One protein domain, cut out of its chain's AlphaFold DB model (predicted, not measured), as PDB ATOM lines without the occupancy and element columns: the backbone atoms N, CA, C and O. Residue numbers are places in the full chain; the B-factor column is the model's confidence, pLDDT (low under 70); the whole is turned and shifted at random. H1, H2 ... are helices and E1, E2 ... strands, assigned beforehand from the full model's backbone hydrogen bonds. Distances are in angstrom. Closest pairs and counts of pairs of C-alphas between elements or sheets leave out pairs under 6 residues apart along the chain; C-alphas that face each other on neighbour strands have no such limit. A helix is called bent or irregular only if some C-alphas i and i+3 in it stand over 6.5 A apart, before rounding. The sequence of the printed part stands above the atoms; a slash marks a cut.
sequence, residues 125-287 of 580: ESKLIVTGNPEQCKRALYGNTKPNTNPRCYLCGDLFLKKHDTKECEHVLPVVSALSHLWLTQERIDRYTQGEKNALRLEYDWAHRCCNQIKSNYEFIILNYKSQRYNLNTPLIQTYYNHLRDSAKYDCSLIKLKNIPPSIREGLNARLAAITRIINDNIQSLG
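What this domain is: This is residues 125 to 287 of the 580 residues of an uncharacterized protein of viral metagenome (UniProt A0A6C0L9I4). A small two-stranded sheet, E1 and E2, sits in the middle of the domain between H2 and H5, while the long helix H7 runs past with H4 packed on one side of it and the hairpin of E3 and E4 on the other. H6 packs on H5 through its residues 240 to 244, and the four-residue H1 stays away from the other named elements. The printed part has 163 residues, with seven named helices and four named strands in the order H1, H2, E1, H3, H4, E2, H5, E3, E4, H6, H7; each sheet is a two-stranded antiparallel pair. The class is mostly helix, and the whole is compact, with a radius of gyration of the C-alphas of 16.0 A. Its rounded outline spans 48 by 41 by 32 A.

Where its parts are: H1, residues 125 to 128, begins at C-alpha 125, at (-20.950, -4.265, -23.031); it is neither bent nor irregular, but only just, with C-alphas 125 and 128 6.4 A apart. H2 covers residues 133 to 142 and is 14.1 A long. After a long link come E1, residues 167 to 171 and 12.8 A, and H3, residues 175 to 181 and 10.0 A. H4, residues 194 to 203 and 14.3 A, is followed directly by E2, residues 204 to 208 and 13.3 A, which starts at C-alpha 204, at (-5.990, 1.986, -30.009). H5, residues 209 to 215, is 9.9 A long. E3, residues 221 to 224, measures 9.5 A and E4, residues 229 to 232, 10.3 A. H6, residues 234 to 246, is 18.5 A long. H7, residues 262 to 286, is the longest helix at 35.7 A and ends at C-alpha 286, at (-15.457, 2.680, -53.389).

How they stand to each other: H1 is apart from H2 and from each of the other named elements. H2 comes closest to E1 at the C-alphas of Pro 134 and Cys 169, 5.3 A, and to E2 at those of Cys 137 and Tyr 204, 5.8 A. E1 and E2 are antiparallel neighbours, with N 168 and O 207 3.0 A apart and N 205 and O 170 3.1 A apart, within hydrogen-bond range. H5 comes closest to E1 at the C-alphas of Glu 168 and Arg 209, 5.5 A. H2 and H4 touch at a steep tilt of 46 degrees, opposite ways; their closest C-alphas are those of Leu 141 and Arg 201, 5.5 A. H7 touches H4 with residues 271 to 275 alone, at a steep tilt of 51 degrees, opposite ways; the closest C-alphas are those of Leu 202 and Arg 271, 6.6 A. H3 and H7 are close but not clearly touching, with the C-alphas of His 181 and Ile 279 closest at 6.2 A. E3 and E4 form a hairpin, with N 222 and O 231 2.8 A apart. E4 comes closest to H7 at the C-alphas of Tyr 230 and Thr 276, 6.2 A. H5 and H6 touch, opposite ways, at a tilt of 38 degrees that is only just steep; the closest C-alphas are those of Ile 214 and Leu 244, 6.6 A. H6 and H7 are near each other, with 6 pairs of C-alphas within 10 A. In H2, H3, H4, H5, H6 and H7 every O i to N i+4 pair is within hydrogen-bond range; H1 is too short for such a pair.

The domain as a whole: The two C-alphas farthest apart, those of Lys 163 and Gly 287, are 50.4 A apart. The printed part has no cut. The long links are H2 to E1 with 24 residues, H3 to H4 with 12 and H6 to H7 with 15. Mean pLDDT of the printed part is 83.1; 19 residues are under 70, among them residues 144 to 150, 162 to 166 and 256 to 259.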
ATOM      1  N   GLU A 125     -21.476  -3.323 -24.021       77.69
ATOM      2  CA  GLU A 125     -20.950  -4.265 -23.031       77.69
ATOM      3  C   GLU A 125     -21.531  -5.665 -23.233       77.69
ATOM      4  O   GLU A 125     -20.821  -6.652 -23.055       77.69
ATOM      5  N   SER A 126     -22.795  -5.773 -23.667       77.50
ATOM      6  CA  SER A 126     -23.437  -7.084 -23.810       77.50
ATOM      7  C   SER A 126     -23.307  -7.715 -25.200       77.50
ATOM      8  O   SER A 126     -23.388  -8.940 -25.293       77.50
ATOM      9  N   LYS A 127     -23.115  -6.926 -26.275       80.75
ATOM     10  CA  LYS A 127     -23.193  -7.428 -27.666       80.75
ATOM     11  C   LYS A 127     -21.959  -7.159 -28.537       80.75
ATOM     12  O   LYS A 127     -21.680  -7.949 -29.431       80.75
ATOM     13  N   LEU A 128     -21.226  -6.062 -28.345       79.88
ATOM     14  CA  LEU A 128     -20.116  -5.679 -29.237       79.88
ATOM     15  C   LEU A 128     -18.731  -5.967 -28.646       79.88
ATOM     16  O   LEU A 128     -17.776  -6.189 -29.395       79.88
ATOM     17  N   ILE A 129     -18.593  -5.971 -27.321       75.69
ATOM     18  CA  ILE A 129     -17.322  -6.244 -26.648       75.69
ATOM     19  C   ILE A 129     -17.091  -7.758 -26.567       75.69
ATOM     20  O   ILE A 129     -17.664  -8.464 -25.746       75.69
ATOM     21  N   VAL A 130     -16.188  -8.259 -27.411       69.69
ATOM     22  CA  VAL A 130     -15.759  -9.676 -27.412       69.69
ATOM     23  C   VAL A 130     -14.629  -9.930 -26.404       69.69
ATOM     24  O   VAL A 130     -14.339 -11.054 -26.007       69.69
ATOM     25  N   THR A 131     -13.907  -8.889 -26.005       75.94
ATOM     26  CA  THR A 131     -12.764  -8.981 -25.090       75.94
ATOM     27  C   THR A 131     -12.701  -7.709 -24.258       75.94
ATOM     28  O   THR A 131     -12.928  -6.635 -24.802       75.94
ATOM     29  N   GLY A 132     -12.357  -7.808 -22.972       79.62
ATOM     30  CA  GLY A 132     -12.244  -6.640 -22.094       79.62
ATOM     31  C   GLY A 132     -11.290  -5.564 -22.631       79.62
ATOM     32  O   GLY A 132     -10.301  -5.874 -23.300       79.62
ATOM     33  N   ASN A 133     -11.584  -4.298 -22.320       82.38
ATOM     34  CA  ASN A 133     -10.871  -3.136 -22.864       82.38
ATOM     35  C   ASN A 133      -9.332  -3.235 -22.722       82.38
ATOM     36  O   ASN A 133      -8.646  -3.049 -23.728       82.38
ATOM     37  N   PRO A 134      -8.742  -3.596 -21.560       82.38
ATOM     38  CA  PRO A 134      -7.283  -3.672 -21.428       82.38
ATOM     39  C   PRO A 134      -6.633  -4.680 -22.385       82.38
ATOM     40  O   PRO A 134      -5.593  -4.399 -22.984       82.38
ATOM     41  N   GLU A 135      -7.250  -5.846 -22.569       83.19
ATOM     42  CA  GLU A 135      -6.780  -6.881 -23.488       83.19
ATOM     43  C   GLU A 135      -6.873  -6.436 -24.952       83.19
ATOM     44  O   GLU A 135      -5.998  -6.805 -25.737       83.19
ATOM     45  N   GLN A 136      -7.862  -5.611 -25.325       82.94
ATOM     46  CA  GLN A 136      -7.937  -5.047 -26.678       82.94
ATOM     47  C   GLN A 136      -6.706  -4.181 -26.989       82.94
ATOM     48  O   GLN A 136      -6.042  -4.419 -27.999       82.94
ATOM     49  N   CYS A 137      -6.329  -3.253 -26.096       85.50
ATOM     50  CA  CYS A 137      -5.129  -2.428 -26.293       85.50
ATOM     51  C   CYS A 137      -3.841  -3.243 -26.246       85.50
ATOM     52  O   CYS A 137      -2.959  -3.029 -27.076       85.50
ATOM     53  N   LYS A 138      -3.716  -4.202 -25.316       83.62
ATOM     54  CA  LYS A 138      -2.533  -5.077 -25.263       83.62
ATOM     55  C   LYS A 138      -2.323  -5.789 -26.597       83.62
ATOM     56  O   LYS A 138      -1.214  -5.768 -27.130       83.62
ATOM     57  N   ARG A 139      -3.396  -6.354 -27.160       84.62
ATOM     58  CA  ARG A 139      -3.361  -6.985 -28.482       84.62
ATOM     59  C   ARG A 139      -2.986  -5.960 -29.551       84.62
ATOM     60  O   ARG A 139      -1.979  -6.162 -30.216       84.62
ATOM     61  N   ALA A 140      -3.734  -4.866 -29.693       85.62
ATOM     62  CA  ALA A 140      -3.545  -3.891 -30.771       85.62
ATOM     63  C   ALA A 140      -2.142  -3.252 -30.784       85.62
ATOM     64  O   ALA A 140      -1.501  -3.151 -31.833       85.62
ATOM     65  N   LEU A 141      -1.650  -2.844 -29.612       85.19
ATOM     66  CA  LEU A 141      -0.405  -2.090 -29.478       85.19
ATOM     67  C   LEU A 141       0.830  -2.988 -29.478       85.19
ATOM     68  O   LEU A 141       1.839  -2.652 -30.102       85.19
ATOM     69  N   TYR A 142       0.759  -4.126 -28.788       78.62
ATOM     70  CA  TYR A 142       1.938  -4.938 -28.483       78.62
ATOM     71  C   TYR A 142       1.871  -6.340 -29.093       78.62
ATOM     72  O   TYR A 142       2.898  -6.981 -29.287       78.62
ATOM     73  N   GLY A 143       0.690  -6.840 -29.455       72.25
ATOM     74  CA  GLY A 143       0.538  -8.241 -29.838       72.25
ATOM     75  C   GLY A 143       1.080  -9.151 -28.729       72.25
ATOM     76  O   GLY A 143       0.580  -9.117 -27.610       72.25
ATOM     77  N   ASN A 144       2.132  -9.920 -29.036       58.97
ATOM     78  CA  ASN A 144       2.836 -10.783 -28.074       58.97
ATOM     79  C   ASN A 144       4.139 -10.169 -27.520       58.97
ATOM     80  O   ASN A 144       4.859 -10.839 -26.781       58.97
ATOM     81  N   THR A 145       4.503  -8.942 -27.902       62.06
ATOM     82  CA  THR A 145       5.736  -8.297 -27.429       62.06
ATOM     83  C   THR A 145       5.506  -7.530 -26.126       62.06
ATOM     84  O   THR A 145       4.375  -7.252 -25.725       62.06
ATOM     85  N   LYS A 146       6.595  -7.220 -25.409       58.25
ATOM     86  CA  LYS A 146       6.515  -6.439 -24.169       58.25
ATOM     87  C   LYS A 146       6.031  -5.012 -24.470       58.25
ATOM     88  O   LYS A 146       6.421  -4.454 -25.497       58.25
ATOM     89  N   PRO A 147       5.212  -4.418 -23.581       59.62
ATOM     90  CA  PRO A 147       4.677  -3.080 -23.771       59.62
ATOM     91  C   PRO A 147       5.787  -2.050 -23.982       59.62
ATOM     92  O   PRO A 147       6.815  -2.080 -23.304       59.62
ATOM     93  N   ASN A 148       5.556  -1.142 -24.931       55.47
ATOM     94  CA  ASN A 148       6.439  -0.013 -25.189       55.47
ATOM     95  C   ASN A 148       6.610   0.802 -23.896       55.47
ATOM     96  O   ASN A 148       5.643   1.050 -23.174       55.47
ATOM     97  N   THR A 149       7.840   1.211 -23.603       55.47
ATOM     98  CA  THR A 149       8.212   1.891 -22.355       55.47
ATOM     99  C   THR A 149       7.702   3.325 -22.272       55.47
ATOM    100  O   THR A 149       7.863   3.950 -21.227       55.47
ATOM    101  N   ASN A 150       7.100   3.858 -23.342       59.31
ATOM    102  CA  ASN A 150       6.673   5.248 -23.397       59.31
ATOM    103  C   ASN A 150       5.341   5.440 -22.647       59.31
ATOM    104  O   ASN A 150       4.290   5.024 -23.142       59.31
ATOM    105  N   PRO A 151       5.343   6.033 -21.441       73.50
ATOM    106  CA  PRO A 151       4.231   5.927 -20.519       73.50
ATOM    107  C   PRO A 151       3.383   7.198 -20.581       73.50
ATOM    108  O   PRO A 151       3.142   7.798 -19.542       73.50
ATOM    109  N   ARG A 152       2.970   7.645 -21.769       84.75
ATOM    110  CA  ARG A 152       2.194   8.885 -21.925       84.75
ATOM    111  C   ARG A 152       0.779   8.604 -22.403       84.75
ATOM    112  O   ARG A 152       0.577   7.733 -23.240       84.75
ATOM    113  N   CYS A 153      -0.178   9.356 -21.875       88.00
ATOM    114  CA  CYS A 153      -1.549   9.363 -22.369       88.00
ATOM    115  C   CYS A 153      -1.589   9.975 -23.772       88.00
ATOM    116  O   CYS A 153      -1.071  11.073 -23.969       88.00
ATOM    117  N   TYR A 154      -2.217   9.311 -24.742       89.50
ATOM    118  CA  TYR A 154      -2.261   9.830 -26.118       89.50
ATOM    119  C   TYR A 154      -3.128  11.091 -26.274       89.50
ATOM    120  O   TYR A 154      -2.946  11.842 -27.230       89.50
ATOM    121  N   LEU A 155      -4.063  11.323 -25.345       91.31
ATOM    122  CA  LEU A 155      -4.980  12.461 -25.388       91.31
ATOM    123  C   LEU A 155      -4.373  13.735 -24.800       91.31
ATOM    124  O   LEU A 155      -4.551  14.804 -25.366       91.31
ATOM    125  N   CYS A 156      -3.683  13.643 -23.661       88.62
ATOM    126  CA  CYS A 156      -3.135  14.816 -22.964       88.62
ATOM    127  C   CYS A 156      -1.603  14.866 -22.945       88.62
ATOM    128  O   CYS A 156      -1.031  15.899 -22.606       88.62
ATOM    129  N   GLY A 157      -0.929  13.779 -23.327       86.81
ATOM    130  CA  GLY A 157       0.528  13.689 -23.406       86.81
ATOM    131  C   GLY A 157       1.259  13.565 -22.073       86.81
ATOM    132  O   GLY A 157       2.478  13.354 -22.069       86.81
ATOM    133  N   ASP A 158       0.552  13.667 -20.948       84.56
ATOM    134  CA  ASP A 158       1.135  13.542 -19.616       84.56
ATOM    135  C   ASP A 158       1.528  12.100 -19.292       84.56
ATOM    136  O   ASP A 158       0.985  11.129 -19.827       84.56
ATOM    137  N   LEU A 159       2.507  11.967 -18.394       82.88
ATOM    138  CA  LEU A 159       3.030  10.680 -17.955       82.88
ATOM    139  C   LEU A 159       2.019   9.936 -17.070       82.88
ATOM    140  O   LEU A 159       1.334  10.514 -16.227       82.88
ATOM    141  N   PHE A 160       1.996   8.616 -17.189       80.94
ATOM    142  CA  PHE A 160       1.387   7.733 -16.210       80.94
ATOM    143  C   PHE A 160       2.330   7.602 -15.005       80.94
ATOM    144  O   PHE A 160       3.331   6.886 -15.064       80.94
ATOM    145  N   LEU A 161       2.038   8.297 -13.906       75.19
ATOM    146  CA  LEU A 161       2.746   8.120 -12.636       75.19
ATOM    147  C   LEU A 161       2.538   6.694 -12.084       75.19
ATOM    148  O   LEU A 161       1.471   6.105 -12.225       75.19
ATOM    149  N   LYS A 162       3.557   6.139 -11.411       64.06
ATOM    150  CA  LYS A 162       3.576   4.748 -10.899       64.06
ATOM    151  C   LYS A 162       2.445   4.396  -9.916       64.06
ATOM    152  O   LYS A 162       2.191   3.219  -9.712       64.06
ATOM    153  N   LYS A 163       1.789   5.390  -9.304       57.72
ATOM    154  CA  LYS A 163       0.626   5.202  -8.417       57.72
ATOM    155  C   LYS A 163      -0.713   5.134  -9.172       57.72
ATOM    156  O   LYS A 163      -1.757   5.041  -8.540       57.72
ATOM    157  N   HIS A 164      -0.701   5.227 -10.500       53.34
ATOM    158  CA  HIS A 164      -1.905   5.228 -11.323       53.34
ATOM    159  C   HIS A 164      -2.193   3.832 -11.877       53.34
ATOM    160  O   HIS A 164      -1.714   3.473 -12.953       53.34
ATOM    161  N   ASP A 165      -3.062   3.092 -11.192       53.53
ATOM    162  CA  ASP A 165      -3.782   1.933 -11.754       53.53
ATOM    163  C   ASP A 165      -4.877   2.353 -12.766       53.53
ATOM    164  O   ASP A 165      -5.753   1.581 -13.134       53.53
ATOM    165  N   THR A 166      -4.844   3.599 -13.249       65.81
ATOM    166  CA  THR A 166      -5.955   4.274 -13.940       65.81
ATOM    167  C   THR A 166      -5.731   4.407 -15.447       65.81
ATOM    168  O   THR A 166      -6.331   5.264 -16.103       65.81
ATOM    169  N   LYS A 167      -4.845   3.580 -16.021       81.81
ATOM    170  CA  LYS A 167      -4.720   3.476 -17.479       81.81
ATOM    171  C   LYS A 167      -5.944   2.757 -18.009       81.81
ATOM    172  O   LYS A 167      -6.156   1.586 -17.703       81.81
ATOM    173  N   GLU A 168      -6.699   3.434 -18.849       87.25
ATOM    174  CA  GLU A 168      -7.793   2.814 -19.573       87.25
ATOM    175  C   GLU A 168      -7.382   2.675 -21.034       87.25
ATOM    176  O   GLU A 168      -6.747   3.560 -21.617       87.25
ATOM    177  N   CYS A 169      -7.681   1.509 -21.600       87.81
ATOM    178  CA  CYS A 169      -7.601   1.346 -23.039       87.81
ATOM    179  C   CYS A 169      -8.694   2.200 -23.659       87.81
ATOM    180  O   CYS A 169      -9.852   2.066 -23.257       87.81
ATOM    181  N   GLU A 170      -8.329   3.029 -24.627       87.75
ATOM    182  CA  GLU A 170      -9.287   3.878 -25.305       87.75
ATOM    183  C   GLU A 170      -9.084   3.855 -26.819       87.75
ATOM    184  O   GLU A 170      -7.977   3.671 -27.338       87.75
ATOM    185  N   HIS A 171     -10.207   4.005 -27.515       89.31
ATOM    186  CA  HIS A 171     -10.269   4.113 -28.964       89.31
ATOM    187  C   HIS A 171     -10.129   5.578 -29.368       89.31
ATOM    188  O   HIS A 171     -10.695   6.480 -28.745       89.31
ATOM    189  N   VAL A 172      -9.377   5.844 -30.429       90.62
ATOM    190  CA  VAL A 172      -9.266   7.193 -30.985       90.62
ATOM    191  C   VAL A 172     -10.617   7.647 -31.515       90.62
ATOM    192  O   VAL A 172     -11.025   8.772 -31.222       90.62
ATOM    193  N   LEU A 173     -11.322   6.772 -32.228       91.00
ATOM    194  CA  LEU A 173     -12.686   6.999 -32.671       91.00
ATOM    195  C   LEU A 173     -13.682   6.432 -31.650       91.00
ATOM    196  O   LEU A 173     -13.369   5.506 -30.903       91.00
ATOM    197  N   PRO A 174     -14.916   6.949 -31.589       88.06
ATOM    198  CA  PRO A 174     -16.001   6.257 -30.898       88.06
ATOM    199  C   PRO A 174     -16.146   4.816 -31.410       88.06
ATOM    200  O   PRO A 174     -15.972   4.571 -32.597       88.06
ATOM    201  N   VAL A 175     -16.523   3.864 -30.546       83.62
ATOM    202  CA  VAL A 175     -16.586   2.415 -30.864       83.62
ATOM    203  C   VAL A 175     -17.259   2.113 -32.205       83.62
ATOM    204  O   VAL A 175     -16.761   1.304 -32.986       83.62
ATOM    205  N   VAL A 176     -18.390   2.757 -32.494       83.12
ATOM    206  CA  VAL A 176     -19.125   2.503 -33.738       83.12
ATOM    207  C   VAL A 176     -18.439   3.107 -34.950       83.12
ATOM    208  O   VAL A 176     -18.387   2.456 -35.990       83.12
ATOM    209  N   SER A 177     -17.839   4.282 -34.819       87.06
ATOM    210  CA  SER A 177     -17.015   4.895 -35.859       87.06
ATOM    211  C   SER A 177     -15.741   4.088 -36.096       87.06
ATOM    212  O   SER A 177     -15.371   3.829 -37.237       87.06
ATOM    213  N   ALA A 178     -15.122   3.568 -35.040       87.19
ATOM    214  CA  ALA A 178     -13.997   2.653 -35.126       87.19
ATOM    215  C   ALA A 178     -14.390   1.367 -35.881       87.19
ATOM    216  O   ALA A 178     -13.732   1.006 -36.858       87.19
ATOM    217  N   LEU A 179     -15.512   0.721 -35.526       84.00
ATOM    218  CA  LEU A 179     -16.069  -0.432 -36.258       84.00
ATOM    219  C   LEU A 179     -16.372  -0.100 -37.728       84.00
ATOM    220  O   LEU A 179     -16.006  -0.858 -38.633       84.00
ATOM    221  N   SER A 180     -16.999   1.051 -37.962       82.81
ATOM    222  CA  SER A 180     -17.378   1.576 -39.276       82.81
ATOM    223  C   SER A 180     -16.154   1.783 -40.165       82.81
ATOM    224  O   SER A 180     -16.063   1.242 -41.269       82.81
ATOM    225  N   HIS A 181     -15.148   2.494 -39.668       81.31
ATOM    226  CA  HIS A 181     -14.057   3.025 -40.473       81.31
ATOM    227  C   HIS A 181     -12.831   2.113 -40.500       81.31
ATOM    228  O   HIS A 181     -12.390   1.721 -41.582       81.31
ATOM    229  N   LEU A 182     -12.331   1.696 -39.334       76.75
ATOM    230  CA  LEU A 182     -11.034   1.021 -39.193       76.75
ATOM    231  C   LEU A 182     -11.111  -0.428 -38.704       76.75
ATOM    232  O   LEU A 182     -10.125  -1.141 -38.829       76.75
ATOM    233  N   TRP A 183     -12.286  -0.889 -38.263       76.81
ATOM    234  CA  TRP A 183     -12.490  -2.191 -37.623       76.81
ATOM    235  C   TRP A 183     -11.846  -2.299 -36.229       76.81
ATOM    236  O   TRP A 183     -10.802  -1.713 -35.958       76.81
ATOM    237  N   LEU A 184     -12.462  -3.068 -35.327       76.25
ATOM    238  CA  LEU A 184     -11.903  -3.319 -33.996       76.25
ATOM    239  C   LEU A 184     -11.032  -4.578 -33.969       76.25
ATOM    240  O   LEU A 184     -11.166  -5.481 -34.801       76.25
ATOM    241  N   THR A 185     -10.145  -4.641 -32.978       76.44
ATOM    242  CA  THR A 185      -9.291  -5.792 -32.712       76.44
ATOM    243  C   THR A 185     -10.149  -6.999 -32.354       76.44
ATOM    244  O   THR A 185     -10.905  -6.986 -31.386       76.44
ATOM    245  N   GLN A 186      -9.992  -8.070 -33.120       73.62
ATOM    246  CA  GLN A 186     -10.622  -9.360 -32.870       73.62
ATOM    247  C   GLN A 186      -9.761 -10.254 -31.977       73.62
ATOM    248  O   GLN A 186      -8.622  -9.939 -31.633       73.62
ATOM    249  N   GLU A 187     -10.295 -11.430 -31.642       66.94
ATOM    250  CA  GLU A 187      -9.596 -12.449 -30.853       66.94
ATOM    251  C   GLU A 187      -8.242 -12.873 -31.440       66.94
ATOM    252  O   GLU A 187      -7.316 -13.168 -30.687       66.94
ATOM    253  N   ARG A 188      -8.106 -12.905 -32.772       73.56
ATOM    254  CA  ARG A 188      -6.945 -13.485 -33.469       73.56
ATOM    255  C   ARG A 188      -6.158 -12.435 -34.243       73.56
ATOM    256  O   ARG A 188      -6.276 -12.331 -35.465       73.56
ATOM    257  N   ILE A 189      -5.362 -11.644 -33.519       76.69
ATOM    258  CA  ILE A 189      -4.586 -10.542 -34.106       76.69
ATOM    259  C   ILE A 189      -3.498 -11.012 -35.090       76.69
ATOM    260  O   ILE A 189      -3.068 -10.282 -35.984       76.69
ATOM    261  N   ASP A 190      -3.055 -12.257 -34.950       80.00
ATOM    262  CA  ASP A 190      -2.105 -12.924 -35.834       80.00
ATOM    263  C   ASP A 190      -2.589 -12.976 -37.290       80.00
ATOM    264  O   ASP A 190      -1.765 -12.896 -38.200       80.00
ATOM    265  N   ARG A 191      -3.911 -13.003 -37.506       80.62
ATOM    266  CA  ARG A 191      -4.540 -13.061 -38.834       80.62
ATOM    267  C   ARG A 191      -4.564 -11.734 -39.581       80.62
ATOM    268  O   ARG A 191      -4.831 -11.739 -40.779       80.62
ATOM    269  N   TYR A 192      -4.307 -10.619 -38.901       79.56
ATOM    270  CA  TYR A 192      -4.247  -9.326 -39.565       79.56
ATOM    271  C   TYR A 192      -2.970  -9.197 -40.394       79.56
ATOM    272  O   TYR A 192      -1.857  -9.519 -39.948       79.56
ATOM    273  N   THR A 193      -3.135  -8.637 -41.585       82.88
ATOM    274  CA  THR A 193      -2.049  -8.109 -42.407       82.88
ATOM    275  C   THR A 193      -1.288  -7.016 -41.653       82.88
ATOM    276  O   THR A 193      -1.782  -6.417 -40.694       82.88
ATOM    277  N   GLN A 194      -0.064  -6.710 -42.089       83.38
ATOM    278  CA  GLN A 194       0.710  -5.639 -41.458       83.38
ATOM    279  C   GLN A 194       0.023  -4.270 -41.594       83.38
ATOM    280  O   GLN A 194       0.085  -3.468 -40.665       83.38
ATOM    281  N   GLY A 195      -0.664  -4.018 -42.713       81.44
ATOM    282  CA  GLY A 195      -1.452  -2.799 -42.917       81.44
ATOM    283  C   GLY A 195      -2.590  -2.666 -41.903       81.44
ATOM    284  O   GLY A 195      -2.720  -1.623 -41.268       81.44
ATOM    285  N   GLU A 196      -3.349  -3.741 -41.678       82.25
ATOM    286  CA  GLU A 196      -4.409  -3.773 -40.662       82.25
ATOM    287  C   GLU A 196      -3.841  -3.582 -39.249       82.25
ATOM    288  O   GLU A 196      -4.359  -2.770 -38.490       82.25
ATOM    289  N   LYS A 197      -2.727  -4.246 -38.908       84.00
ATOM    290  CA  LYS A 197      -2.044  -4.048 -37.614       84.00
ATOM    291  C   LYS A 197      -1.595  -2.602 -37.421       84.00
ATOM    292  O   LYS A 197      -1.744  -2.051 -36.334       84.00
ATOM    293  N   ASN A 198      -1.049  -1.976 -38.462       85.12
ATOM    294  CA  ASN A 198      -0.617  -0.582 -38.404       85.12
ATOM    295  C   ASN A 198      -1.793   0.361 -38.164       85.12
ATOM    296  O   ASN A 198      -1.661   1.306 -37.394       85.12
ATOM    297  N   ALA A 199      -2.941   0.099 -38.776       84.56
ATOM    298  CA  ALA A 199      -4.102   0.936 -38.557       84.56
ATOM    299  C   ALA A 199      -4.823   0.655 -37.232       84.56
ATOM    300  O   ALA A 199      -5.284   1.598 -36.601       84.56
ATOM    301  N   LEU A 200      -4.822  -0.584 -36.730       86.19
ATOM    302  CA  LEU A 200      -5.237  -0.863 -35.351       86.19
ATOM    303  C   LEU A 200      -4.360  -0.100 -34.347       86.19
ATOM    304  O   LEU A 200      -4.866   0.440 -33.373       86.19
ATOM    305  N   ARG A 201      -3.056   0.047 -34.602       86.94
ATOM    306  CA  ARG A 201      -2.187   0.901 -33.769       86.94
ATOM    307  C   ARG A 201      -2.511   2.392 -33.873       86.94
ATOM    308  O   ARG A 201      -2.163   3.135 -32.965       86.94
ATOM    309  N   LEU A 202      -3.147   2.837 -34.959       88.12
ATOM    310  CA  LEU A 202      -3.707   4.187 -35.046       88.12
ATOM    311  C   LEU A 202      -5.032   4.287 -34.293       88.12
ATOM    312  O   LEU A 202      -5.331   5.358 -33.789       88.12
ATOM    313  N   GLU A 203      -5.791   3.209 -34.153       89.81
ATOM    314  CA  GLU A 203      -7.095   3.248 -33.484       89.81
ATOM    315  C   GLU A 203      -7.003   3.097 -31.960       89.81
ATOM    316  O   GLU A 203      -7.737   3.755 -31.242       89.81
ATOM    317  N   TYR A 204      -6.072   2.296 -31.443       90.19
ATOM    318  CA  TYR A 204      -5.990   1.986 -30.009       90.19
ATOM    319  C   TYR A 204      -4.842   2.720 -29.332       90.19
ATOM    320  O   TYR A 204      -3.742   2.763 -29.883       90.19
ATOM    321  N   ASP A 205      -5.046   3.240 -28.123       89.25
ATOM    322  CA  ASP A 205      -3.943   3.651 -27.251       89.25
ATOM    323  C   ASP A 205      -4.343   3.702 -25.772       89.25
ATOM    324  O   ASP A 205      -5.509   3.559 -25.404       89.25
ATOM    325  N   TRP A 206      -3.360   3.919 -24.904       88.81
ATOM    326  CA  TRP A 206      -3.600   4.149 -23.488       88.81
ATOM    327  C   TRP A 206      -3.939   5.609 -23.216       88.81
ATOM    328  O   TRP A 206      -3.184   6.521 -23.567       88.81
ATOM    329  N   ALA A 207      -5.031   5.821 -22.492       90.75
ATOM    330  CA  ALA A 207      -5.407   7.115 -21.948       90.75
ATOM    331  C   ALA A 207      -5.426   7.086 -20.419       90.75
ATOM    332  O   ALA A 207      -5.566   6.036 -19.785       90.75
ATOM    333  N   HIS A 208      -5.312   8.263 -19.803       89.06
ATOM    334  CA  HIS A 208      -5.760   8.415 -18.423       89.06
ATOM    335  C   HIS A 208      -7.275   8.238 -18.372       89.06
ATOM    336  O   HIS A 208      -7.984   8.779 -19.223       89.06
ATOM    337  N   ARG A 209      -7.768   7.579 -17.324       88.00
ATOM    338  CA  ARG A 209      -9.198   7.463 -17.020       88.00
ATOM    339  C   ARG A 209      -9.954   8.792 -17.112       88.00
ATOM    340  O   ARG A 209     -10.983   8.855 -17.771       88.00
ATOM    341  N   CYS A 210      -9.414   9.872 -16.541       88.69
ATOM    342  CA  CYS A 210     -10.004  11.212 -16.660       88.69
ATOM    343  C   CYS A 210     -10.159  11.662 -18.129       88.69
ATOM    344  O   CYS A 210     -11.243  12.074 -18.539       88.69
ATOM    345  N   CYS A 211      -9.097  11.550 -18.938       91.00
ATOM    346  CA  CYS A 211      -9.138  11.921 -20.356       91.00
ATOM    347  C   CYS A 211     -10.187  11.093 -21.109       91.00
ATOM    348  O   CYS A 211     -10.985  11.641 -21.867       91.00
ATOM    349  N   ASN A 212     -10.226   9.787 -20.839       90.06
ATOM    350  CA  ASN A 212     -11.185   8.867 -21.432       90.06
ATOM    351  C   ASN A 212     -12.642   9.233 -21.083       90.06
ATOM    352  O   ASN A 212     -13.488   9.385 -21.959       90.06
ATOM    353  N   GLN A 213     -12.932   9.482 -19.803       87.44
ATOM    354  CA  GLN A 213     -14.269   9.864 -19.330       87.44
ATOM    355  C   GLN A 213     -14.778  11.194 -19.901       87.44
ATOM    356  O   GLN A 213     -15.988  11.432 -19.922       87.44
ATOM    357  N   ILE A 214     -13.877  12.096 -20.291       90.19
ATOM    358  CA  ILE A 214     -14.226  13.378 -20.912       90.19
ATOM    359  C   ILE A 214     -14.400  13.206 -22.421       90.19
ATOM    360  O   ILE A 214     -15.360  13.733 -22.973       90.19
ATOM    361  N   LYS A 215     -13.527  12.427 -23.079       90.88
ATOM    362  CA  LYS A 215     -13.654  12.111 -24.507       90.88
ATOM    363  C   LYS A 215     -14.939  11.336 -24.791       90.88
ATOM    364  O   LYS A 215     -15.623  11.636 -25.762       90.88
ATOM    365  N   SER A 216     -15.278  10.354 -23.955       87.25
ATOM    366  CA  SER A 216     -16.490   9.549 -24.108       87.25
ATOM    367  C   SER A 216     -16.633   9.014 -25.552       87.25
ATOM    368  O   SER A 216     -15.678   8.503 -26.139       87.25
ATOM    369  N   ASN A 217     -17.817   9.138 -26.148       86.44
ATOM    370  CA  ASN A 217     -18.117   8.788 -27.535       86.44
ATOM    371  C   ASN A 217     -18.102   9.991 -28.501       86.44
ATOM    372  O   ASN A 217     -18.730   9.898 -29.553       86.44
ATOM    373  N   TYR A 218     -17.430  11.098 -28.164       91.31
ATOM    374  CA  TYR A 218     -17.342  12.266 -29.047       91.31
ATOM    375  C   TYR A 218     -16.547  11.974 -30.324       91.31
ATOM    376  O   TYR A 218     -15.488  11.341 -30.293       91.31
ATOM    377  N   GLU A 219     -17.062  12.465 -31.449       91.50
ATOM    378  CA  GLU A 219     -16.541  12.207 -32.785       91.50
ATOM    379  C   GLU A 219     -15.559  13.298 -33.234       91.50
ATOM    380  O   GLU A 219     -15.934  14.409 -33.621       91.50
ATOM    381  N   PHE A 220     -14.269  12.965 -33.211       94.94
ATOM    382  CA  PHE A 220     -13.207  13.872 -33.649       94.94
ATOM    383  C   PHE A 220     -13.002  13.890 -35.169       94.94
ATOM    384  O   PHE A 220     -12.233  14.725 -35.652       94.94
ATOM    385  N   ILE A 221     -13.681  13.026 -35.933       94.50
ATOM    386  CA  ILE A 221     -13.670  13.047 -37.399       94.50
ATOM    387  C   ILE A 221     -15.105  13.104 -37.930       94.50
ATOM    388  O   ILE A 221     -15.861  12.148 -37.816       94.50
ATOM    389  N   ILE A 222     -15.462  14.197 -38.598       93.62
ATOM    390  CA  ILE A 222     -16.826  14.441 -39.079       93.62
ATOM    391  C   ILE A 222     -16.910  14.447 -40.597       93.62
ATOM    392  O   ILE A 222     -15.973  14.847 -41.297       93.62
ATOM    393  N   LEU A 223     -18.066  14.039 -41.114       92.69
ATOM    394  CA  LEU A 223     -18.378  14.151 -42.529       92.69
ATOM    395  C   LEU A 223     -18.683  15.610 -42.887       92.69
ATOM    396  O   LEU A 223     -19.604  16.226 -42.361       92.69
ATOM    397  N   ASN A 224     -17.947  16.155 -43.850       92.88
ATOM    398  CA  ASN A 224     -18.320  17.396 -44.509       92.88
ATOM    399  C   ASN A 224     -19.150  17.067 -45.753       92.88
ATOM    400  O   ASN A 224     -18.605  16.663 -46.783       92.88
ATOM    401  N   TYR A 225     -20.464  17.277 -45.650       88.06
ATOM    402  CA  TYR A 225     -21.428  17.019 -46.721       88.06
ATOM    403  C   TYR A 225     -21.184  17.860 -47.980       88.06
ATOM    404  O   TYR A 225     -21.473  17.401 -49.080       88.06
ATOM    405  N   LYS A 226     -20.602  19.062 -47.863       90.75
ATOM    406  CA  LYS A 226     -20.278  19.887 -49.040       90.75
ATOM    407  C   LYS A 226     -19.131  19.283 -49.840       90.75
ATOM    408  O   LYS A 226     -19.196  19.223 -51.060       90.75
ATOM    409  N   SER A 227     -18.078  18.837 -49.155       93.00
ATOM    410  CA  SER A 227     -16.921  18.225 -49.814       93.00
ATOM    411  C   SER A 227     -17.067  16.722 -50.039       93.00
ATOM    412  O   SER A 227     -16.196  16.145 -50.679       93.00
ATOM    413  N   GLN A 228     -18.104  16.085 -49.479       91.94
ATOM    414  CA  GLN A 228     -18.310  14.629 -49.486       91.94
ATOM    415  C   GLN A 228     -17.087  13.866 -48.941       91.94
ATOM    416  O   GLN A 228     -16.673  12.831 -49.463       91.94
ATOM    417  N   ARG A 229     -16.451  14.425 -47.902       94.50
ATOM    418  CA  ARG A 229     -15.196  13.923 -47.319       94.50
ATOM    419  C   ARG A 229     -15.194  14.084 -45.812       94.50
ATOM    420  O   ARG A 229     -15.774  15.034 -45.291       94.50
ATOM    421  N   TYR A 230     -14.492  13.191 -45.133       94.56
ATOM    422  CA  TYR A 230     -14.272  13.284 -43.696       94.56
ATOM    423  C   TYR A 230     -13.139  14.263 -43.395       94.56
ATOM    424  O   TYR A 230     -12.119  14.260 -44.090       94.56
ATOM    425  N   ASN A 231     -13.320  15.076 -42.356       95.88
ATOM    426  CA  ASN A 231     -12.365  16.067 -41.866       95.88
ATOM    427  C   ASN A 231     -12.261  15.993 -40.338       95.88
ATOM    428  O   ASN A 231     -13.154  15.477 -39.671       95.88
ATOM    429  N   LEU A 232     -11.191  16.556 -39.777       95.69
ATOM    430  CA  LEU A 232     -11.064  16.691 -38.327       95.69
ATOM    431  C   LEU A 232     -12.121  17.665 -37.796       95.69
ATOM    432  O   LEU A 232     -12.305  18.757 -38.337       95.69
ATOM    433  N   ASN A 233     -12.755  17.295 -36.690       95.25
ATOM    434  CA  ASN A 233     -13.668  18.148 -35.944       95.25
ATOM    435  C   ASN A 233     -12.884  19.058 -34.988       95.25
ATOM    436  O   ASN A 233     -12.929  18.910 -33.767       95.25
ATOM    437  N   THR A 234     -12.106  19.985 -35.553       93.44
ATOM    438  CA  THR A 234     -11.263  20.911 -34.780       93.44
ATOM    439  C   THR A 234     -12.035  21.662 -33.684       93.44
ATOM    440  O   THR A 234     -11.503  21.752 -32.575       93.44
ATOM    441  N   PRO A 235     -13.273  22.157 -33.914       93.62
ATOM    442  CA  PRO A 235     -14.064  22.784 -32.854       93.62
ATOM    443  C   PRO A 235     -14.350  21.847 -31.671       93.62
ATOM    444  O   PRO A 235     -14.164  22.245 -30.518       93.62
ATOM    445  N   LEU A 236     -14.738  20.593 -31.929       93.19
ATOM    446  CA  LEU A 236     -15.007  19.622 -30.864       93.19
ATOM    447  C   LEU A 236     -13.728  19.204 -30.133       93.19
ATOM    448  O   LEU A 236     -13.732  19.113 -28.910       93.19
ATOM    449  N   ILE A 237     -12.616  19.021 -30.852       93.12
ATOM    450  CA  ILE A 237     -11.302  18.729 -30.253       93.12
ATOM    451  C   ILE A 237     -10.867  19.875 -29.328       93.12
ATOM    452  O   ILE A 237     -10.389  19.641 -28.218       93.12
ATOM    453  N   GLN A 238     -11.054  21.129 -29.754       90.94
ATOM    454  CA  GLN A 238     -10.740  22.291 -28.925       90.94
ATOM    455  C   GLN A 238     -11.643  22.359 -27.686       90.94
ATOM    456  O   GLN A 238     -11.158  22.642 -26.590       90.94
ATOM    457  N   THR A 239     -12.930  22.055 -27.850       92.12
ATOM    458  CA  THR A 239     -13.895  21.979 -26.746       92.12
ATOM    459  C   THR A 239     -13.492  20.893 -25.751       92.12
ATOM    460  O   THR A 239     -13.364  21.178 -24.563       92.12
ATOM    461  N   TYR A 240     -13.152  19.695 -26.230       92.56
ATOM    462  CA  TYR A 240     -12.612  18.608 -25.414       92.56
ATOM    463  C   TYR A 240     -11.412  19.061 -24.573       92.56
ATOM    464  O   TYR A 240     -11.379  18.806 -23.371       92.56
ATOM    465  N   TYR A 241     -10.448  19.775 -25.162       89.56
ATOM    466  CA  TYR A 241      -9.287  20.264 -24.414       89.56
ATOM    467  C   TYR A 241      -9.636  21.321 -23.363       89.56
ATOM    468  O   TYR A 241      -9.018  21.331 -22.297       89.56
ATOM    469  N   ASN A 242     -10.611  22.188 -23.640       88.62
ATOM    470  CA  ASN A 242     -11.103  23.157 -22.660       88.62
ATOM    471  C   ASN A 242     -11.763  22.428 -21.478       88.62
ATOM    472  O   ASN A 242     -11.376  22.650 -20.335       88.62
ATOM    473  N   HIS A 243     -12.659  21.475 -21.750       89.44
ATOM    474  CA  HIS A 243     -13.295  20.663 -20.709       89.44
ATOM    475  C   HIS A 243     -12.291  19.817 -19.930       89.44
ATOM    476  O   HIS A 243     -12.417  19.680 -18.719       89.44
ATOM    477  N   LEU A 244     -11.277  19.265 -20.597       88.50
ATOM    478  CA  LEU A 244     -10.220  18.512 -19.935       88.50
ATOM    479  C   LEU A 244      -9.485  19.380 -18.910       88.50
ATOM    480  O   LEU A 244      -9.311  18.944 -17.776       88.50
ATOM    481  N   ARG A 245      -9.103  20.607 -19.287       85.12
ATOM    482  CA  ARG A 245      -8.413  21.563 -18.405       85.12
ATOM    483  C   ARG A 245      -9.247  21.936 -17.178       85.12
ATOM    484  O   ARG A 245      -8.686  22.065 -16.094       85.12
ATOM    485  N   ASP A 246     -10.552  22.096 -17.366       85.69
ATOM    486  CA  ASP A 246     -11.451  22.665 -16.360       85.69
ATOM    487  C   ASP A 246     -12.202  21.573 -15.553       85.69
ATOM    488  O   ASP A 246     -12.957  21.871 -14.629       85.69
ATOM    489  N   SER A 247     -11.990  20.290 -15.872       84.31
ATOM    490  CA  SER A 247     -12.718  19.164 -15.276       84.31
ATOM    491  C   SER A 247     -12.286  18.842 -13.846       84.31
ATOM    492  O   SER A 247     -11.120  18.563 -13.562       84.31
ATOM    493  N   ALA A 248     -13.283  18.726 -12.966       79.88
ATOM    494  CA  ALA A 248     -13.145  18.211 -11.605       79.88
ATOM    495  C   ALA A 248     -13.454  16.702 -11.476       79.88
ATOM    496  O   ALA A 248     -13.600  16.201 -10.361       79.88
ATOM    497  N   LYS A 249     -13.592  15.959 -12.589       81.06
ATOM    498  CA  LYS A 249     -13.853  14.507 -12.542       81.06
ATOM    499  C   LYS A 249     -12.726  13.753 -11.814       81.06
ATOM    500  O   LYS A 249     -11.593  14.223 -11.701       81.06
ATOM    501  N   TYR A 250     -13.053  12.550 -11.338       69.75
ATOM    502  CA  TYR A 250     -12.116  11.653 -10.660       69.75
ATOM    503  C   TYR A 250     -10.817  11.467 -11.472       69.75
ATOM    504  O   TYR A 250     -10.851  11.366 -12.697       69.75
ATOM    505  N   ASP A 251      -9.672  11.454 -10.785       75.06
ATOM    506  CA  ASP A 251      -8.303  11.456 -11.334       75.06
ATOM    507  C   ASP A 251      -7.875  12.693 -12.149       75.06
ATOM    508  O   ASP A 251      -6.686  12.820 -12.445       75.06
ATOM    509  N   CYS A 252      -8.763  13.632 -12.497       80.81
ATOM    510  CA  CYS A 252      -8.370  14.803 -13.295       80.81
ATOM    511  C   CYS A 252      -7.426  15.746 -12.543       80.81
ATOM    512  O   CYS A 252      -6.506  16.295 -13.143       80.81
ATOM    513  N   SER A 253      -7.577  15.862 -11.220       78.00
ATOM    514  CA  SER A 253      -6.677  16.648 -10.360       78.00
ATOM    515  C   SER A 253      -5.234  16.128 -10.337       78.00
ATOM    516  O   SER A 253      -4.316  16.855  -9.956       78.00
ATOM    517  N   LEU A 254      -5.022  14.872 -10.745       73.50
ATOM    518  CA  LEU A 254      -3.706  14.238 -10.806       73.50
ATOM    519  C   LEU A 254      -2.963  14.565 -12.109       73.50
ATOM    520  O   LEU A 254      -1.752  14.353 -12.187       73.50
ATOM    521  N   ILE A 255      -3.668  15.087 -13.117       75.06
ATOM    522  CA  ILE A 255      -3.102  15.476 -14.408       75.06
ATOM    523  C   ILE A 255      -2.762  16.968 -14.337       75.06
ATOM    524  O   ILE A 255      -3.617  17.808 -14.057       75.06
ATOM    525  N   LYS A 256      -1.497  17.334 -14.576       67.12
ATOM    526  CA  LYS A 256      -1.051  18.734 -14.478       67.12
ATOM    527  C   LYS A 256      -1.329  19.460 -15.792       67.12
ATOM    528  O   LYS A 256      -0.420  19.903 -16.484       67.12
ATOM    529  N   LEU A 257      -2.606  19.663 -16.094       66.38
ATOM    530  CA  LEU A 257      -3.086  20.214 -17.366       66.38
ATOM    531  C   LEU A 257      -2.853  21.719 -17.557       66.38
ATOM    532  O   LEU A 257      -3.375  22.288 -18.515       66.38
ATOM    533  N   LYS A 258      -2.069  22.380 -16.688       61.50
ATOM    534  CA  LYS A 258      -1.895  23.843 -16.727       61.50
ATOM    535  C   LYS A 258      -1.453  24.342 -18.104       61.50
ATOM    536  O   LYS A 258      -1.831  25.448 -18.454       61.50
ATOM    537  N   ASN A 259      -0.747  23.515 -18.888       62.31
ATOM    538  CA  ASN A 259      -0.504  23.720 -20.315       62.31
ATOM    539  C   ASN A 259      -0.374  22.368 -21.038       62.31
ATOM    540  O   ASN A 259       0.689  21.756 -20.981       62.31
ATOM    541  N   ILE A 260      -1.414  21.906 -21.746       70.44
ATOM    542  CA  ILE A 260      -1.257  20.788 -22.695       70.44
ATOM    543  C   ILE A 260      -0.307  21.264 -23.805       70.44
ATOM    544  O   ILE A 260      -0.676  22.203 -24.521       70.44
ATOM    545  N   PRO A 261       0.894  20.673 -23.962       73.81
ATOM    546  CA  PRO A 261       1.881  21.185 -24.903       73.81
ATOM    547  C   PRO A 261       1.342  21.178 -26.342       73.81
ATOM    548  O   PRO A 261       0.678  20.209 -26.728       73.81
ATOM    549  N   PRO A 262       1.654  22.193 -27.170       80.31
ATOM    550  CA  PRO A 262       1.262  22.212 -28.582       80.31
ATOM    551  C   PRO A 262       1.634  20.924 -29.328       80.31
ATOM    552  O   PRO A 262       0.811  20.387 -30.062       80.31
ATOM    553  N   SER A 263       2.804  20.351 -29.031       78.81
ATOM    554  CA  SER A 263       3.285  19.094 -29.618       78.81
ATOM    555  C   SER A 263       2.377  17.886 -29.354       78.81
ATOM    556  O   SER A 263       2.309  16.971 -30.171       78.81
ATOM    557  N   ILE A 264       1.648  17.867 -28.236       79.19
ATOM    558  CA  ILE A 264       0.676  16.810 -27.941       79.19
ATOM    559  C   ILE A 264      -0.572  16.980 -28.799       79.19
ATOM    560  O   ILE A 264      -1.053  16.007 -29.381       79.19
ATOM    561  N   ARG A 265      -1.068  18.218 -28.923       82.62
ATOM    562  CA  ARG A 265      -2.196  18.522 -29.814       82.62
ATOM    563  C   ARG A 265      -1.838  18.175 -31.254       82.62
ATOM    564  O   ARG A 265      -2.631  17.538 -31.936       82.62
ATOM    565  N   GLU A 266      -0.629  18.522 -31.685       84.38
ATOM    566  CA  GLU A 266      -0.071  18.125 -32.979       84.38
ATOM    567  C   GLU A 266       0.002  16.603 -33.126       84.38
ATOM    568  O   GLU A 266      -0.375  16.089 -34.172       84.38
ATOM    569  N   GLY A 267       0.407  15.870 -32.085       85.81
ATOM    570  CA  GLY A 267       0.440  14.405 -32.082       85.81
ATOM    571  C   GLY A 267      -0.941  13.767 -32.272       85.81
ATOM    572  O   GLY A 267      -1.110  12.924 -33.158       85.81
ATOM    573  N   LEU A 268      -1.943  14.194 -31.492       89.00
ATOM    574  CA  LEU A 268      -3.326  13.730 -31.657       89.00
ATOM    575  C   LEU A 268      -3.867  14.106 -33.042       89.00
ATOM    576  O   LEU A 268      -4.425  13.257 -33.735       89.00
ATOM    577  N   ASN A 269      -3.655  15.348 -33.482       90.69
ATOM    578  CA  ASN A 269      -4.119  15.827 -34.783       90.69
ATOM    579  C   ASN A 269      -3.454  15.077 -35.942       90.69
ATOM    580  O   ASN A 269      -4.133  14.704 -36.894       90.69
ATOM    581  N   ALA A 270      -2.152  14.798 -35.864       90.88
ATOM    582  CA  ALA A 270      -1.435  14.017 -36.869       90.88
ATOM    583  C   ALA A 270      -1.985  12.588 -36.959       90.88
ATOM    584  O   ALA A 270      -2.168  12.051 -38.055       90.88
ATOM    585  N   ARG A 271      -2.307  11.984 -35.809       91.38
ATOM    586  CA  ARG A 271      -2.931  10.663 -35.739       91.38
ATOM    587  C   ARG A 271      -4.336  10.658 -36.340       91.38
ATOM    588  O   ARG A 271      -4.615   9.835 -37.210       91.38
ATOM    589  N   LEU A 272      -5.190  11.603 -35.946       93.38
ATOM    590  CA  LEU A 272      -6.532  11.772 -36.512       93.38
ATOM    591  C   LEU A 272      -6.481  12.052 -38.018       93.38
ATOM    592  O   LEU A 272      -7.276  11.497 -38.772       93.38
ATOM    593  N   ALA A 273      -5.513  12.840 -38.489       93.75
ATOM    594  CA  ALA A 273      -5.302  13.097 -39.911       93.75
ATOM    595  C   ALA A 273      -4.905  11.826 -40.674       93.75
ATOM    596  O   ALA A 273      -5.397  11.593 -41.780       93.75
ATOM    597  N   ALA A 274      -4.069  10.967 -40.084       92.19
ATOM    598  CA  ALA A 274      -3.722   9.681 -40.680       92.19
ATOM    599  C   ALA A 274      -4.952   8.770 -40.831       92.19
ATOM    600  O   ALA A 274      -5.143   8.189 -41.900       92.19
ATOM    601  N   ILE A 275      -5.807   8.694 -39.804       92.62
ATOM    602  CA  ILE A 275      -7.076   7.949 -39.848       92.62
ATOM    603  C   ILE A 275      -8.029   8.546 -40.892       92.62
ATOM    604  O   ILE A 275      -8.554   7.831 -41.742       92.62
ATOM    605  N   THR A 276      -8.195   9.869 -40.880       94.12
ATOM    606  CA  THR A 276      -9.048  10.611 -41.821       94.12
ATOM    607  C   THR A 276      -8.637  10.355 -43.270       94.12
ATOM    608  O   THR A 276      -9.484  10.187 -44.149       94.12
ATOM    609  N   ARG A 277      -7.329  10.287 -43.541       92.81
ATOM    610  CA  ARG A 277      -6.809   9.929 -44.863       92.81
ATOM    611  C   ARG A 277      -7.223   8.512 -45.259       92.81
ATOM    612  O   ARG A 277      -7.777   8.352 -46.335       92.81
ATOM    613  N   ILE A 278      -7.052   7.523 -44.377       89.88
ATOM    614  CA  ILE A 278      -7.477   6.132 -44.636       89.88
ATOM    615  C   ILE A 278      -8.977   6.063 -44.969       89.88
ATOM    616  O   ILE A 278      -9.373   5.373 -45.909       89.88
ATOM    617  N   ILE A 279      -9.818   6.788 -44.225       91.62
ATOM    618  CA  ILE A 279     -11.267   6.860 -44.473       91.62
ATOM    619  C   ILE A 279     -11.553   7.406 -45.874       91.62
ATOM    620  O   ILE A 279     -12.278   6.782 -46.650       91.62
ATOM    621  N   ASN A 280     -10.950   8.542 -46.220       93.62
ATOM    622  CA  ASN A 280     -11.167   9.182 -47.513       93.62
ATOM    623  C   ASN A 280     -10.608   8.362 -48.689       93.62
ATOM    624  O   ASN A 280     -11.241   8.310 -49.742       93.62
ATOM    625  N   ASP A 281      -9.483   7.670 -48.507       89.94
ATOM    626  CA  ASP A 281      -8.922   6.761 -49.513       89.94
ATOM    627  C   ASP A 281      -9.867   5.569 -49.765       89.94
ATOM    628  O   ASP A 281     -10.037   5.126 -50.905       89.94
ATOM    629  N   ASN A 282     -10.544   5.075 -48.722       86.94
ATOM    630  CA  ASN A 282     -11.564   4.032 -48.852       86.94
ATOM    631  C   ASN A 282     -12.818   4.531 -49.589       86.94
ATOM    632  O   ASN A 282     -13.346   3.800 -50.428       86.94
ATOM    633  N   ILE A 283     -13.271   5.764 -49.329       90.69
ATOM    634  CA  ILE A 283     -14.373   6.397 -50.080       90.69
ATOM    635  C   ILE A 283     -14.010   6.484 -51.563       90.69
ATOM    636  O   ILE A 283     -14.763   6.016 -52.417       90.69
ATOM    637  N   GLN A 284     -12.818   7.003 -51.873       91.19
ATOM    638  CA  GLN A 284     -12.326   7.092 -53.247       91.19
ATOM    639  C   GLN A 284     -12.246   5.709 -53.906       91.19
ATOM    640  O   GLN A 284     -12.679   5.534 -55.044       91.19
ATOM    641  N   SER A 285     -11.753   4.705 -53.177       87.69
ATOM    642  CA  SER A 285     -11.668   3.323 -53.657       87.69
ATOM    643  C   SER A 285     -13.045   2.713 -53.923       87.69
ATOM    644  O   SER A 285     -13.187   1.887 -54.827       87.69
ATOM    645  N   LEU A 286     -14.077   3.115 -53.174       89.31
ATOM    646  CA  LEU A 286     -15.457   2.680 -53.389       89.31
ATOM    647  C   LEU A 286     -16.171   3.434 -54.516       89.31
ATOM    648  O   LEU A 286     -17.039   2.858 -55.169       89.31
ATOM    649  N   GLY A 287     -15.725   4.644 -54.832       91.50
ATOM    650  CA  GLY A 287     -16.218   5.450 -55.948       91.50
ATOM    651  C   GLY A 287     -17.412   6.342 -55.605       91.50
ATOM    652  O   GLY A 287     -17.758   7.194 -56.414       91.50
TER     653      GLY A 287